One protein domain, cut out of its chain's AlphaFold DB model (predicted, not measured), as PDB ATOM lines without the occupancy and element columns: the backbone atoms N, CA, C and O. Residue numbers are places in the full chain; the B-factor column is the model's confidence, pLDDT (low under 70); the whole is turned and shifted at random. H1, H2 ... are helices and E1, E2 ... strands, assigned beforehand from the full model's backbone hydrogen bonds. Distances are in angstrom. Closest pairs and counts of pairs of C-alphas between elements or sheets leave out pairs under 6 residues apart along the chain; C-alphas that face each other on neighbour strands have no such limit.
ATOM      1  N   ASN A   4      76.198  87.875  88.830       60.75
ATOM      2  CA  ASN A   4      77.380  87.621  88.002       60.75
ATOM      3  C   ASN A   4      77.648  86.125  87.736       60.75
ATOM      4  O   ASN A   4      78.262  85.788  86.722       60.75
ATOM      5  N   ASN A   5      77.166  85.223  88.595       66.31
ATOM      6  CA  ASN A   5      77.281  83.783  88.374       66.31
ATOM      7  C   ASN A   5      76.423  83.309  87.197       66.31
ATOM      8  O   ASN A   5      76.812  82.355  86.530       66.31
ATOM      9  N   LEU A   6      75.306  83.985  86.891       71.00
ATOM     10  CA  LEU A   6      74.474  83.632  85.738       71.00
ATOM     11  C   LEU A   6      75.248  83.792  84.430       71.00
ATOM     12  O   LEU A   6      75.133  82.945  83.553       71.00
ATOM     13  N   PHE A   7      76.075  84.830  84.328       73.56
ATOM     14  CA  PHE A   7      76.935  85.033  83.170       73.56
ATOM     15  C   PHE A   7      78.032  83.966  83.100       73.56
ATOM     16  O   PHE A   7      78.173  83.293  82.087       73.56
ATOM     17  N   LYS A   8      78.784  83.766  84.195       71.00
ATOM     18  CA  LYS A   8      79.930  82.840  84.215       71.00
ATOM     19  C   LYS A   8      79.553  81.388  83.925       71.00
ATOM     20  O   LYS A   8      80.387  80.661  83.396       71.00
ATOM     21  N   ILE A   9      78.346  80.976  84.317       72.75
ATOM     22  CA  ILE A   9      77.879  79.591  84.194       72.75
ATOM     23  C   ILE A   9      77.167  79.360  82.862       72.75
ATOM     24  O   ILE A   9      77.390  78.319  82.253       72.75
ATOM     25  N   ASN A  10      76.323  80.299  82.418       80.00
ATOM     26  CA  ASN A  10      75.397  80.053  81.308       80.00
ATOM     27  C   ASN A  10      75.859  80.622  79.965       80.00
ATOM     28  O   ASN A  10      75.275  80.277  78.940       80.00
ATOM     29  N   LEU A  11      76.863  81.504  79.951       89.38
ATOM     30  CA  LEU A  11      77.339  82.124  78.720       89.38
ATOM     31  C   LEU A  11      78.718  81.588  78.305       89.38
ATOM     32  O   LEU A  11      79.554  81.306  79.170       89.38
ATOM     33  N   PRO A  12      78.971  81.427  76.989       93.38
ATOM     34  CA  PRO A  12      80.250  80.925  76.498       93.38
ATOM     35  C   PRO A  12      81.415  81.817  76.881       93.38
ATOM     36  O   PRO A  12      81.469  82.984  76.499       93.38
ATOM     37  N   TYR A  13      82.390  81.240  77.567       93.62
ATOM     38  CA  TYR A  13      83.707  81.848  77.670       93.62
ATOM     39  C   TYR A  13      84.509  81.643  76.381       93.62
ATOM     40  O   TYR A  13      85.327  82.478  75.994       93.62
ATOM     41  N   GLY A  14      84.237  80.540  75.691       95.50
ATOM     42  CA  GLY A  14      84.924  80.180  74.473       95.50
ATOM     43  C   GLY A  14      84.335  78.950  73.805       95.50
ATOM     44  O   GLY A  14      83.261  78.460  74.176       95.50
ATOM     45  N   LEU A  15      85.065  78.455  72.812       96.75
ATOM     46  CA  LEU A  15      84.752  77.215  72.119       96.75
ATOM     47  C   LEU A  15      85.997  76.365  71.882       96.75
ATOM     48  O   LEU A  15      87.117  76.871  71.765       96.75
ATOM     49  N   TYR A  16      85.766  75.066  71.793       95.62
ATOM     50  CA  TYR A  16      86.694  74.083  71.272       95.62
ATOM     51  C   TYR A  16      86.262  73.681  69.871       95.62
ATOM     52  O   TYR A  16      85.074  73.465  69.626       95.62
ATOM     53  N   VAL A  17      87.230  73.536  68.971       95.44
ATOM     54  CA  VAL A  17      87.040  72.805  67.717       95.44
ATOM     55  C   VAL A  17      87.657  71.431  67.906       95.44
ATOM     56  O   VAL A  17      88.865  71.327  68.115       95.44
ATOM     57  N   LEU A  18      86.832  70.390  67.873       93.38
ATOM     58  CA  LEU A  18      87.254  69.003  68.025       93.38
ATOM     59  C   LEU A  18      88.080  68.535  66.819       93.38
ATOM     60  O   LEU A  18      88.123  69.190  65.776       93.38
ATOM     61  N   GLN A  19      88.739  67.384  66.960       91.38
ATOM     62  CA  GLN A  19      89.582  66.811  65.901       91.38
ATOM     63  C   GLN A  19      88.808  66.519  64.602       91.38
ATOM     64  O   GLN A  19      89.370  66.600  63.512       91.38
ATOM     65  N   ASP A  20      87.507  66.243  64.702       91.38
ATOM     66  CA  ASP A  20      86.607  66.014  63.566       91.38
ATOM     67  C   ASP A  20      85.959  67.299  63.011       91.38
ATOM     68  O   ASP A  20      85.124  67.237  62.110       91.38
ATOM     69  N   GLY A  21      86.338  68.470  63.532       92.44
ATOM     70  CA  GLY A  21      85.825  69.773  63.109       92.44
ATOM     71  C   GLY A  21      84.518  70.207  63.776       92.44
ATOM     72  O   GLY A  21      84.107  71.352  63.574       92.44
ATOM     73  N   ARG A  22      83.873  69.360  64.594       94.69
ATOM     74  CA  ARG A  22      82.702  69.773  65.385       94.69
ATOM     75  C   ARG A  22      83.105  70.767  66.470       94.69
ATOM     76  O   ARG A  22      84.243  70.790  66.930       94.69
ATOM     77  N   ILE A  23      82.159  71.592  66.897       95.31
ATOM     78  CA  ILE A  23      82.403  72.694  67.829       95.31
ATOM     79  C   ILE A  23      81.664  72.433  69.135       95.31
ATOM     80  O   ILE A  23      80.485  72.092  69.117       95.31
ATOM     81  N   ALA A  24      82.320  72.650  70.270       94.69
ATOM     82  CA  ALA A  24      81.667  72.638  71.572       94.69
ATOM     83  C   ALA A  24      81.993  73.907  72.362       94.69
ATOM     84  O   ALA A  24      83.129  74.374  72.354       94.69
ATOM     85  N   PHE A  25      81.005  74.470  73.052       94.62
ATOM     86  CA  PHE A  25      81.184  75.680  73.855       94.62
ATOM     87  C   PHE A  25      81.481  75.334  75.311       94.62
ATOM     88  O   PHE A  25      80.976  74.342  75.840       94.62
ATOM     89  N   PHE A  26      82.263  76.184  75.968       92.56
ATOM     90  CA  PHE A  26      82.602  76.030  77.379       92.56
ATOM     91  C   PHE A  26      82.430  77.336  78.153       92.56
ATOM     92  O   PHE A  26      82.495  78.431  77.589       92.56
ATOM     93  N   ASN A  27      82.182  77.214  79.454       90.31
ATOM     94  CA  ASN A  27      82.019  78.340  80.371       90.31
ATOM     95  C   ASN A  27      83.360  78.745  81.018       90.31
ATOM     96  O   ASN A  27      84.405  78.180  80.708       90.31
ATOM     97  N   ARG A  28      83.370  79.721  81.934       87.25
ATOM     98  CA  ARG A  28      84.635  80.210  82.525       87.25
ATOM     99  C   ARG A  28      85.372  79.175  83.385       87.25
ATOM    100  O   ARG A  28      86.583  79.267  83.533       87.25
ATOM    101  N   GLU A  29      84.660  78.177  83.895       83.88
ATOM    102  CA  GLU A  29      85.226  77.046  84.644       83.88
ATOM    103  C   GLU A  29      85.702  75.919  83.704       83.88
ATOM    104  O   GLU A  29      85.915  74.783  84.132       83.88
ATOM    105  N   TYR A  30      85.816  76.217  82.402       85.75
ATOM    106  CA  TYR A  30      86.153  75.282  81.329       85.75
ATOM    107  C   TYR A  30      85.188  74.096  81.220       85.75
ATOM    108  O   TYR A  30      85.507  73.088  80.595       85.75
ATOM    109  N   GLN A  31      83.994  74.215  81.803       87.81
ATOM    110  CA  GLN A  31      82.990  73.163  81.769       87.81
ATOM    111  C   GLN A  31      82.174  73.242  80.471       87.81
ATOM    112  O   GLN A  31      81.897  74.351  79.998       87.81
ATOM    113  N   PRO A  32      81.760  72.092  79.912       88.31
ATOM    114  CA  PRO A  32      80.847  72.034  78.778       88.31
ATOM    115  C   PRO A  32      79.569  72.824  79.062       88.31
ATOM    116  O   PRO A  32      78.908  72.625  80.082       88.31
ATOM    117  N   LEU A  33      79.208  73.730  78.156       87.56
ATOM    118  CA  LEU A  33      77.961  74.474  78.282       87.56
ATOM    119  C   LEU A  33      76.749  73.610  77.942       87.56
ATOM    120  O   LEU A  33      76.781  72.815  77.007       87.56
ATOM    121  N   GLY A  34      75.662  73.806  78.690       76.44
ATOM    122  CA  GLY A  34      74.439  73.013  78.541       76.44
ATOM    123  C   GLY A  34      74.488  71.646  79.231       76.44
ATOM    124  O   GLY A  34      73.525  70.891  79.124       76.44
ATOM    125  N   TYR A  35      75.565  71.335  79.964       77.19
ATOM    126  CA  TYR A  35      75.663  70.147  80.810       77.19
ATOM    127  C   TYR A  35      75.519  70.513  82.294       77.19
ATOM    128  O   TYR A  35      76.078  71.508  82.751       77.19
ATOM    129  N   GLY A  36      74.718  69.740  83.034       65.62
ATOM    130  CA  GLY A  36      74.248  70.106  84.378       65.62
ATOM    131  C   GLY A  36      75.016  69.490  85.550       65.62
ATOM    132  O   GLY A  36      74.768  69.878  86.692       65.62
ATOM    133  N   GLU A  37      75.917  68.535  85.311       69.69
ATOM    134  CA  GLU A  37      76.650  67.872  86.395       69.69
ATOM    135  C   GLU A  37      77.919  68.646  86.770       69.69
ATOM    136  O   GLU A  37      78.493  69.396  85.977       69.69
ATOM    137  N   ARG A  38      78.325  68.515  88.033       64.25
ATOM    138  CA  ARG A  38      79.378  69.331  88.635       64.25
ATOM    139  C   ARG A  38      80.740  68.666  88.455       64.25
ATOM    140  O   ARG A  38      80.900  67.521  88.848       64.25
ATOM    141  N   TYR A  39      81.716  69.456  88.006       60.72
ATOM    142  CA  TYR A  39      83.146  69.129  87.987       60.72
ATOM    143  C   TYR A  39      83.508  67.906  87.151       60.72
ATOM    144  O   TYR A  39      83.841  66.844  87.663       60.72
ATOM    145  N   LEU A  40      83.543  68.118  85.843       69.25
ATOM    146  CA  LEU A  40      84.104  67.158  84.912       69.25
ATOM    147  C   LEU A  40      85.605  67.397  84.793       69.25
ATOM    148  O   LEU A  40      86.047  68.538  84.624       69.25
ATOM    149  N   SER A  41      86.384  66.320  84.848       72.56
ATOM    150  CA  SER A  41      87.824  66.367  84.603       72.56
ATOM    151  C   SER A  41      88.272  65.206  83.720       72.56
ATOM    152  O   SER A  41      87.652  64.141  83.689       72.56
ATOM    153  N   GLY A  42      89.347  65.432  82.965       79.12
ATOM    154  CA  GLY A  42      89.960  64.412  82.121       79.12
ATOM    155  C   GLY A  42      88.978  63.769  81.137       79.12
ATOM    156  O   GLY A  42      88.303  64.447  80.361       79.12
ATOM    157  N   LYS A  43      88.905  62.437  81.175       80.19
ATOM    158  CA  LYS A  43      88.169  61.620  80.202       80.19
ATOM    159  C   LYS A  43      86.662  61.904  80.177       80.19
ATOM    160  O   LYS A  43      86.065  61.914  79.106       80.19
ATOM    161  N   GLU A  44      86.053  62.157  81.328       83.31
ATOM    162  CA  GLU A  44      84.607  62.385  81.430       83.31
ATOM    163  C   GLU A  44      84.201  63.689  80.729       83.31
ATOM    164  O   GLU A  44      83.277  63.727  79.915       83.31
ATOM    165  N   GLN A  45      84.979  64.748  80.962       83.25
ATOM    166  CA  GLN A  45      84.786  66.039  80.310       83.25
ATOM    167  C   GLN A  45      84.876  65.913  78.784       83.25
ATOM    168  O   GLN A  45      84.056  66.473  78.053       83.25
ATOM    169  N   ARG A  46      85.844  65.131  78.303       81.94
ATOM    170  CA  ARG A  46      86.029  64.831  76.882       81.94
ATOM    171  C   ARG A  46      84.827  64.106  76.280       81.94
ATOM    172  O   ARG A  46      84.376  64.465  75.191       81.94
ATOM    173  N   GLU A  47      84.329  63.068  76.944       87.12
ATOM    174  CA  GLU A  47      83.166  62.309  76.471       87.12
ATOM    175  C   GLU A  47      81.937  63.216  76.354       87.12
ATOM    176  O   GLU A  47      81.204  63.153  75.366       87.12
ATOM    177  N   ILE A  48      81.762  64.140  77.297       88.50
ATOM    178  CA  ILE A  48      80.654  65.094  77.273       88.50
ATOM    179  C   ILE A  48      80.825  66.121  76.159       88.50
ATOM    180  O   ILE A  48      79.877  66.322  75.402       88.50
ATOM    181  N   PHE A  49      82.016  66.703  75.975       89.94
ATOM    182  CA  PHE A  49      82.271  67.584  74.832       89.94
ATOM    183  C   PHE A  49      81.966  66.888  73.503       89.94
ATOM    184  O   PHE A  49      81.300  67.475  72.658       89.94
ATOM    185  N   ASN A  50      82.351  65.621  73.342       89.12
ATOM    186  CA  ASN A  50      82.017  64.844  72.146       89.12
ATOM    187  C   ASN A  50      80.509  64.635  71.950       89.12
ATOM    188  O   ASN A  50      80.055  64.581  70.805       89.12
ATOM    189  N   ARG A  51      79.741  64.508  73.037       89.50
ATOM    190  CA  ARG A  51      78.280  64.340  72.998       89.50
ATOM    191  C   ARG A  51      77.545  65.637  72.675       89.50
ATOM    192  O   ARG A  51      76.536  65.584  71.981       89.50
ATOM    193  N   ILE A  52      78.024  66.773  73.186       89.94
ATOM    194  CA  ILE A  52      77.368  68.076  72.992       89.94
ATOM    195  C   ILE A  52      77.904  68.858  71.787       89.94
ATOM    196  O   ILE A  52      77.339  69.893  71.440       89.94
ATOM    197  N   ALA A  53      79.006  68.412  71.176       92.50
ATOM    198  CA  ALA A  53      79.598  69.095  70.038       92.50
ATOM    199  C   ALA A  53      78.651  69.105  68.838       92.50
ATOM    200  O   ALA A  53      78.081  68.083  68.452       92.50
ATOM    201  N   ILE A  54      78.542  70.273  68.220       93.81
ATOM    202  CA  ILE A  54      77.663  70.544  67.092       93.81
ATOM    203  C   ILE A  54      78.469  70.650  65.799       93.81
ATOM    204  O   ILE A  54      79.553  71.234  65.764       93.81
ATOM    205  N   ASP A  55      77.925  70.099  64.717       93.88
ATOM    206  CA  ASP A  55      78.462  70.306  63.372       93.88
ATOM    207  C   ASP A  55      77.907  71.622  62.808       93.88
ATOM    208  O   ASP A  55      76.698  71.778  62.611       93.88
ATOM    209  N   VAL A  56      78.799  72.581  62.560       93.38
ATOM    210  CA  VAL A  56      78.469  73.895  61.996       93.38
ATOM    211  C   VAL A  56      79.339  74.116  60.752       93.38
ATOM    212  O   VAL A  56      80.302  74.880  60.804       93.38
ATOM    213  N   PRO A  57      79.016  73.496  59.598       90.06
ATOM    214  CA  PRO A  57      79.941  73.389  58.461       90.06
ATOM    215  C   PRO A  57      80.432  74.733  57.912       90.06
ATOM    216  O   PRO A  57      81.505  74.842  57.323       90.06
ATOM    217  N   LYS A  58      79.617  75.781  58.074       93.38
ATOM    218  CA  LYS A  58      79.923  77.132  57.599       93.38
ATOM    219  C   LYS A  58      80.729  77.956  58.607       93.38
ATOM    220  O   LYS A  58      81.180  79.031  58.225       93.38
ATOM    221  N   LEU A  59      80.914  77.512  59.847       94.62
ATOM    222  CA  LEU A  59      81.737  78.197  60.844       94.62
ATOM    223  C   LEU A  59      83.159  77.621  60.812       94.62
ATOM    224  O   LEU A  59      83.556  76.834  61.663       94.62
ATOM    225  N   THR A  60      83.912  77.980  59.771       95.12
ATOM    226  CA  THR A  60      85.283  77.494  59.567       95.12
ATOM    227  C   THR A  60      86.271  78.127  60.548       95.12
ATOM    228  O   THR A  60      85.997  79.176  61.132       95.12
ATOM    229  N   ILE A  61      87.464  77.534  60.668       95.75
ATOM    230  CA  ILE A  61      88.576  78.069  61.471       95.75
ATOM    231  C   ILE A  61      88.878  79.532  61.125       95.75
ATOM    232  O   ILE A  61      88.935  80.374  62.018       95.75
ATOM    233  N   ASP A  62      88.980  79.852  59.834       96.31
ATOM    234  CA  ASP A  62      89.253  81.219  59.376       96.31
ATOM    235  C   ASP A  62      88.136  82.194  59.753       96.31
ATOM    236  O   ASP A  62      88.400  83.350  60.069       96.31
ATOM    237  N   ARG A  63      86.879  81.733  59.763       96.94
ATOM    238  CA  ARG A  63      85.739  82.554  60.190       96.94
ATOM    239  C   ARG A  63      85.756  82.795  61.689       96.94
ATOM    240  O   ARG A  63      85.505  83.920  62.101       96.94
ATOM    241  N   ILE A  64      86.078  81.778  62.489       97.00
ATOM    242  CA  ILE A  64      86.236  81.934  63.938       97.00
ATOM    243  C   ILE A  64      87.351  82.942  64.216       97.00
ATOM    244  O   ILE A  64      87.109  83.922  64.911       97.00
ATOM    245  N   ARG A  65      88.538  82.755  63.624       97.00
ATOM    246  CA  ARG A  65      89.664  83.686  63.778       97.00
ATOM    247  C   ARG A  65      89.273  85.106  63.366       97.00
ATOM    248  O   ARG A  65      89.445  86.016  64.163       97.00
ATOM    249  N   LYS A  66      88.644  85.282  62.200       97.44
ATOM    250  CA  LYS A  66      88.171  86.595  61.739       97.44
ATOM    251  C   LYS A  66      87.218  87.268  62.735       97.44
ATOM    252  O   LYS A  66      87.395  88.441  63.028       97.44
ATOM    253  N   ILE A  67      86.234  86.539  63.271       97.44
ATOM    254  CA  ILE A  67      85.290  87.082  64.266       97.44
ATOM    255  C   ILE A  67      86.028  87.562  65.523       97.44
ATOM    256  O   ILE A  67      85.668  88.591  66.091       97.44
ATOM    257  N   LEU A  68      87.045  86.816  65.965       96.94
ATOM    258  CA  LEU A  68      87.833  87.156  67.149       96.94
ATOM    259  C   LEU A  68      88.786  88.330  66.902       96.94
ATOM    260  O   LEU A  68      88.929  89.166  67.791       96.94
ATOM    261  N   ASP A  69      89.389  88.405  65.715       96.19
ATOM    262  CA  ASP A  69      90.295  89.485  65.304       96.19
ATOM    263  C   ASP A  69      89.544  90.818  65.088       96.19
ATOM    264  O   ASP A  69      90.111  91.890  65.274       96.19
ATOM    265  N   GLU A  70      88.257  90.771  64.717       96.06
ATOM    266  CA  GLU A  70      87.374  91.943  64.568       96.06
ATOM    267  C   GLU A  70      86.747  92.427  65.896       96.06
ATOM    268  O   GLU A  70      85.947  93.378  65.910       96.06
ATOM    269  N   SER A  71      87.053  91.759  67.012       93.44
ATOM    270  CA  SER A  71      86.625  92.174  68.348       93.44
ATOM    271  C   SER A  71      87.601  93.181  68.946       93.44
ATOM    272  O   SER A  71      88.811  93.050  68.802       93.44
ATOM    273  N   GLU A  72      87.082  94.162  69.685       93.00
ATOM    274  CA  GLU A  72      87.928  95.051  70.494       93.00
ATOM    275  C   GLU A  72      88.348  94.412  71.829       93.00
ATOM    276  O   GLU A  72      89.162  94.978  72.559       93.00
ATOM    277  N   LEU A  73      87.794  93.243  72.170       91.69
ATOM    278  CA  LEU A  73      88.223  92.482  73.337       91.69
ATOM    279  C   LEU A  73      89.548  91.793  73.050       91.69
ATOM    280  O   LEU A  73      89.805  91.322  71.941       91.69
ATOM    281  N   LYS A  74      90.357  91.606  74.087       93.25
ATOM    282  CA  LYS A  74      91.461  90.665  74.005       93.25
ATOM    283  C   LYS A  74      90.872  89.257  73.870       93.25
ATOM    284  O   LYS A  74      90.242  88.743  74.794       93.25
ATOM    285  N   THR A  75      91.090  88.625  72.725       95.38
ATOM    286  CA  THR A  75      90.660  87.255  72.415       95.38
ATOM    287  C   THR A  75      91.873  86.350  72.221       95.38
ATOM    288  O   THR A  75      93.019  86.804  72.151       95.38
ATOM    289  N   SER A  76      91.660  85.036  72.169       95.56
ATOM    290  CA  SER A  76      92.736  84.116  71.788       95.56
ATOM    291  C   SER A  76      92.226  82.983  70.929       95.56
ATOM    292  O   SER A  76      91.094  82.537  71.100       95.56
ATOM    293  N   PHE A  77      93.093  82.505  70.043       96.56
ATOM    294  CA  PHE A  77      92.851  81.351  69.197       96.56
ATOM    295  C   PHE A  77      94.129  80.512  69.132       96.56
ATOM    296  O   PHE A  77      95.140  80.965  68.592       96.56
ATOM    297  N   LYS A  78      94.109  79.319  69.728       95.31
ATOM    298  CA  LYS A  78      95.287  78.458  69.895       95.31
ATOM    299  C   LYS A  78      95.076  77.109  69.219       95.31
ATOM    300  O   LYS A  78      93.998  76.534  69.342       95.31
ATOM    301  N   LEU A  79      96.108  76.627  68.530       94.19
ATOM    302  CA  LEU A  79      96.210  75.253  68.035       94.19
ATOM    303  C   LEU A  79      96.718  74.352  69.165       94.19
ATOM    304  O   LEU A  79      97.591  74.764  69.931       94.19
ATOM    305  N   HIS A  80      96.177  73.144  69.251       89.88
ATOM    306  CA  HIS A  80      96.622  72.105  70.165       89.88
ATOM    307  C   HIS A  80      96.756  70.788  69.400       89.88
ATOM    308  O   HIS A  80      95.757  70.207  68.982       89.88
ATOM    309  N   ASP A  81      97.993  70.333  69.215       77.56
ATOM    310  CA  ASP A  81      98.275  69.122  68.436       77.56
ATOM    311  C   ASP A  81      98.099  67.838  69.268       77.56
ATOM    312  O   ASP A  81      97.649  66.826  68.740       77.56
ATOM    313  N   ASP A  82      98.322  67.911  70.586       75.00
ATOM    314  CA  ASP A  82      98.247  66.765  71.512       75.00
ATOM    315  C   ASP A  82      97.022  66.806  72.447       75.00
ATOM    316  O   ASP A  82      97.010  66.186  73.513       75.00
ATOM    317  N   ALA A  83      95.986  67.569  72.085       80.81
ATOM    318  CA  ALA A  83      94.758  67.674  72.870       80.81
ATOM    319  C   ALA A  83      93.564  66.999  72.184       80.81
ATOM    320  O   ALA A  83      93.525  66.765  70.975       80.81
ATOM    321  N   ASP A  84      92.525  66.741  72.974       81.69
ATOM    322  CA  ASP A  84      91.254  66.183  72.497       81.69
ATOM    323  C   ASP A  84      90.464  67.119  71.573       81.69
ATOM    324  O   ASP A  84      89.500  66.714  70.919       81.69
ATOM    325  N   TYR A  85      90.887  68.373  71.508       89.50
ATOM    326  CA  TYR A  85      90.411  69.382  70.586       89.50
ATOM    327  C   TYR A  85      91.598  69.929  69.803       89.50
ATOM    328  O   TYR A  85      92.698  70.070  70.327       89.50
ATOM    329  N   LYS A  86      91.355  70.281  68.546       93.81
ATOM    330  CA  LYS A  86      92.357  70.859  67.658       93.81
ATOM    331  C   LYS A  86      92.575  72.341  67.941       93.81
ATOM    332  O   LYS A  86      93.701  72.820  67.890       93.81
ATOM    333  N   TYR A  87      91.509  73.081  68.248       96.12
ATOM    334  CA  TYR A  87      91.610  74.511  68.542       96.12
ATOM    335  C   TYR A  87      90.852  74.905  69.801       96.12
ATOM    336  O   TYR A  87      89.771  74.383  70.066       96.12
ATOM    337  N   GLN A  88      91.395  75.881  70.527       95.69
ATOM    338  CA  GLN A  88      90.725  76.572  71.624       95.69
ATOM    339  C   GLN A  88      90.619  78.060  71.306       95.69
ATOM    340  O   GLN A  88      91.622  78.723  71.027       95.69
ATOM    341  N   ALA A  89      89.403  78.583  71.397       97.00
ATOM    342  CA  ALA A  89      89.099  79.993  71.243       97.00
ATOM    343  C   ALA A  89      88.556  80.563  72.555       97.00
ATOM    344  O   ALA A  89      87.607  80.006  73.099       97.00
ATOM    345  N   HIS A  90      89.100  81.687  73.023       96.75
ATOM    346  CA  HIS A  90      88.522  82.467  74.124       96.75
ATOM    347  C   HIS A  90      87.937  83.770  73.589       96.75
ATOM    348  O   HIS A  90      88.602  84.479  72.830       96.75
ATOM    349  N   PHE A  91      86.715  84.093  74.013       96.00
ATOM    350  CA  PHE A  91      85.989  85.286  73.567       96.00
ATOM    351  C   PHE A  91      86.380  86.549  74.335       96.00
ATOM    352  O   PHE A  91      86.050  87.645  73.900       96.00
ATOM    353  N   TYR A  92      87.063  86.401  75.468       93.50
ATOM    354  CA  TYR A  92      87.648  87.491  76.243       93.50
ATOM    355  C   TYR A  92      88.749  86.945  77.172       93.50
ATOM    356  O   TYR A  92      88.850  85.732  77.363       93.50
ATOM    357  N   PHE A  93      89.547  87.823  77.785       90.44
ATOM    358  CA  PHE A  93      90.422  87.500  78.926       90.44
ATOM    359  C   PHE A  93      89.884  88.109  80.225       90.44
ATOM    360  O   PHE A  93      89.008  88.965  80.202       90.44
ATOM    361  N   ASP A  94      90.444  87.719  81.372       85.31
ATOM    362  CA  ASP A  94      89.974  88.156  82.694       85.31
ATOM    363  C   ASP A  94      89.860  89.681  82.869       85.31
ATOM    364  O   ASP A  94      88.901  90.142  83.489       85.31
ATOM    365  N   GLY A  95      90.790  90.458  82.297       84.00
ATOM    366  CA  GLY A  95      90.744  91.929  82.320       84.00
ATOM    367  C   GLY A  95      89.587  92.524  81.509       84.00
ATOM    368  O   GLY A  95      89.062  93.578  81.862       84.00
ATOM    369  N   ASP A  96      89.129  91.792  80.496       85.56
ATOM    370  CA  ASP A  96      88.041  92.168  79.593       85.56
ATOM    371  C   ASP A  96      86.739  91.427  79.910       85.56
ATOM    372  O   ASP A  96      85.804  91.403  79.112       85.56
ATOM    373  N   ASN A  97      86.665  90.812  81.095       85.25
ATOM    374  CA  ASN A  97      85.488  90.095  81.554       85.25
ATOM    375  C   ASN A  97      84.243  90.999  81.445       85.25
ATOM    376  O   ASN A  97      84.180  92.009  82.147       85.25
ATOM    377  N   PRO A  98      83.225  90.624  80.650       81.25
ATOM    378  CA  PRO A  98      82.041  91.454  80.407       81.25
ATOM    379  C   PRO A  98      81.238  91.803  81.663       81.25
ATOM    380  O   PRO A  98      80.479  92.766  81.673       81.25
ATOM    381  N   VAL A  99      81.393  91.015  82.730       79.56
ATOM    382  CA  VAL A  99      80.733  91.235  84.027       79.56
ATOM    383  C   VAL A  99      81.553  92.129  84.954       79.56
ATOM    384  O   VAL A  99      81.078  92.503  86.022       79.56
ATOM    385  N   ASN A 100      82.797  92.443  84.589       72.31
ATOM    386  CA  ASN A 100      83.573  93.448  85.292       72.31
ATOM    387  C   ASN A 100      83.041  94.830  84.877       72.31
ATOM    388  O   ASN A 100      83.245  95.283  83.753       72.31
ATOM    389  N   THR A 101      82.278  95.458  85.769       60.00
ATOM    390  CA  THR A 101      81.353  96.571  85.488       60.00
ATOM    391  C   THR A 101      82.016  97.909  85.177       60.00
ATOM    392  O   THR A 101      81.321  98.902  84.983       60.00
ATOM    393  N   GLU A 102      83.342  97.969  85.118       68.62
ATOM    394  CA  GLU A 102      84.072  99.214  84.868       68.62
ATOM    395  C   GLU A 102      83.933  99.704  83.416       68.62
ATOM    396  O   GLU A 102      84.104 100.893  83.152       68.62
ATOM    397  N   LYS A 103      83.582  98.819  82.466       74.94
ATOM    398  CA  LYS A 103      83.436  99.161  81.040       74.94
ATOM    399  C   LYS A 103      82.251  98.452  80.385       74.94
ATOM    400  O   LYS A 103      82.351  97.311  79.941       74.94
ATOM    401  N   ALA A 104      81.136  99.167  80.225       78.31
ATOM    402  CA  ALA A 104      79.947  98.663  79.523       78.31
ATOM    403  C   ALA A 104      80.222  98.239  78.062       78.31
ATOM    404  O   ALA A 104      79.509  97.396  77.514       78.31
ATOM    405  N   SER A 105      81.268  98.787  77.432       86.25
ATOM    406  CA  SER A 105      81.701  98.397  76.086       86.25
ATOM    407  C   SER A 105      82.107  96.924  75.999       86.25
ATOM    408  O   SER A 105      81.814  96.293  74.988       86.25
ATOM    409  N   HIS A 106      82.679  96.339  77.058       89.44
ATOM    410  CA  HIS A 106      83.098  94.934  77.031       89.44
ATOM    411  C   HIS A 106      81.912  93.987  76.849       89.44
ATOM    412  O   HIS A 106      81.979  93.012  76.102       89.44
ATOM    413  N   TYR A 107      80.789  94.318  77.487       88.62
ATOM    414  CA  TYR A 107      79.541  93.589  77.320       88.62
ATOM    415  C   TYR A 107      79.056  93.649  75.873       88.62
ATOM    416  O   TYR A 107      78.742  92.623  75.272       88.62
ATOM    417  N   LYS A 108      79.056  94.842  75.273       90.75
ATOM    418  CA  LYS A 108      78.634  95.033  73.882       90.75
ATOM    419  C   LYS A 108      79.503  94.240  72.899       90.75
ATOM    420  O   LYS A 108      78.955  93.559  72.033       90.75
ATOM    421  N   GLU A 109      80.823  94.286  73.053       92.38
ATOM    422  CA  GLU A 109      81.754  93.582  72.162       92.38
ATOM    423  C   GLU A 109      81.688  92.060  72.330       92.38
ATOM    424  O   GLU A 109      81.712  91.323  71.345       92.38
ATOM    425  N   TYR A 110      81.480  91.571  73.552       94.31
ATOM    426  CA  TYR A 110      81.247  90.149  73.787       94.31
ATOM    427  C   TYR A 110      79.990  89.648  73.059       94.31
ATOM    428  O   TYR A 110      80.019  88.641  72.348       94.31
ATOM    429  N   PHE A 111      78.877  90.378  73.172       93.38
ATOM    430  CA  PHE A 111      77.646  90.003  72.475       93.38
ATOM    431  C   PHE A 111      77.741  90.173  70.955       93.38
ATOM    432  O   PHE A 111      77.027  89.478  70.233       93.38
ATOM    433  N   LYS A 112      78.635  91.029  70.446       95.62
ATOM    434  CA  LYS A 112      78.957  91.101  69.014       95.62
ATOM    435  C   LYS A 112      79.570  89.783  68.527       95.62
ATOM    436  O   LYS A 112      79.080  89.248  67.537       95.62
ATOM    437  N   ILE A 113      80.532  89.205  69.258       96.81
ATOM    438  CA  ILE A 113      81.098  87.876  68.947       96.81
ATOM    439  C   ILE A 113      79.985  86.820  68.887       96.81
ATOM    440  O   ILE A 113      79.844  86.114  67.886       96.81
ATOM    441  N   LEU A 114      79.148  86.740  69.930       95.06
ATOM    442  CA  LEU A 114      78.047  85.769  69.973       95.06
ATOM    443  C   LEU A 114      77.049  85.973  68.824       95.06
ATOM    444  O   LEU A 114      76.582  85.005  68.220       95.06
ATOM    445  N   LYS A 115      76.734  87.228  68.490       96.12
ATOM    446  CA  LYS A 115      75.847  87.567  67.374       96.12
ATOM    447  C   LYS A 115      76.416  87.109  66.034       96.12
ATOM    448  O   LYS A 115      75.651  86.665  65.188       96.12
ATOM    449  N   GLU A 116      77.727  87.195  65.821       96.81
ATOM    450  CA  GLU A 116      78.348  86.692  64.593       96.81
ATOM    451  C   GLU A 116      78.330  85.160  64.525       96.81
ATOM    452  O   GLU A 116      77.959  84.595  63.496       96.81
ATOM    453  N   ILE A 117      78.644  84.473  65.627       94.75
ATOM    454  CA  ILE A 117      78.645  83.001  65.700       94.75
ATOM    455  C   ILE A 117      77.233  82.414  65.518       94.75
ATOM    456  O   ILE A 117      77.055  81.385  64.870       94.75
ATOM    457  N   THR A 118      76.201  83.070  66.042       92.19
ATOM    458  CA  THR A 118      74.811  82.579  65.957       92.19
ATOM    459  C   THR A 118      74.183  82.710  64.564       92.19
ATOM    460  O   THR A 118      73.110  82.160  64.325       92.19
ATOM    461  N   LYS A 119      74.848  83.373  63.605       94.38
ATOM    462  CA  LYS A 119      74.404  83.421  62.196       94.38
ATOM    463  C   LYS A 119      74.580  82.087  61.466       94.38
ATOM    464  O   LYS A 119      73.996  81.891  60.397       94.38
TER     465      LYS A 119
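This is residues 4 to 119 of the 124 residues of an uncharacterized protein of Nonlabens agnitus (UniProt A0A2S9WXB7). What does the model look like? A sheet of four strands is covered on one face by H2, which crosses the E2 and E1 part, and on the opposite face by H3, which runs along E4 and E3. H4 packs on H3 with its residues 113 to 117, and H1 lies off the sheet. What is it made of? The printed part has 116 residues, with four named helices and four named strands in the order H1 E1 E2 H2 H3 E3 E4 H4; the class is mixed, and the antiparallel sheet runs E2 E1 E4 E3. How dense is it? It is compact and rounded, with a radius of gyration of the C-alphas of 13.8 A and spans of 38 by 32 by 25 A.

What comes first? H1, residues 4 to 10, touches no helix and is not on the sheet. What follows it? E1, residues 14 to 18, and E2, residues 23 to 26, form a hairpin, with N 16 and O 24 2.8 A apart, within hydrogen-bond range. H2, residues 42 to 52, is on the sheet at a height of 9.5 A, across the strands at 85 degrees to E1 on the local plane; its closest C-alphas to E2 are those of Phe 49 and Ala 24, 6.0 A apart. How is the sheet completed? E3, residues 76 to 79, and E4, residues 85 to 90, form a hairpin, with N 78 and O 88 within hydrogen-bond range at 2.9 A. E4 is the antiparallel neighbour of E1, with N 17 and O 87 within that range at 2.9 A. Where are the other helices? H3, residues 61 to 69, is on the face opposite to H2, at a height of 9.4 A, along the strands at 11 degrees to E4 on the local plane. With residues 113 to 117 alone, H4, residues 104 to 117, touches H3 at a shallow tilt of 16 degrees, opposite ways; the closest C-alphas are those of Ile 67 and Ile 113, 6.3 A apart. In H1, H2, H3 and H4, every O i to N i+4 pair is within hydrogen-bond range.

Where does the first element begin? C-alpha 4 of H1 is at (77.380, 87.621, 88.002). Which elements are longer? H2 measures 16.0 A, E4 13.7 A and H4 20.9 A from first to last C-alpha; H4 ends with C-alpha 117 at (78.645, 83.001, 65.700).

How far does it reach? The two C-alphas farthest apart, those of Asp 20 and Glu 102, are 39.5 A apart, and the printed part has no cut. Which links are long? Those from E2 to H2 and from E4 to H4. Where is confidence low? Residues 4 to 5, 36 to 40 and 101 to 102 have pLDDT under 70.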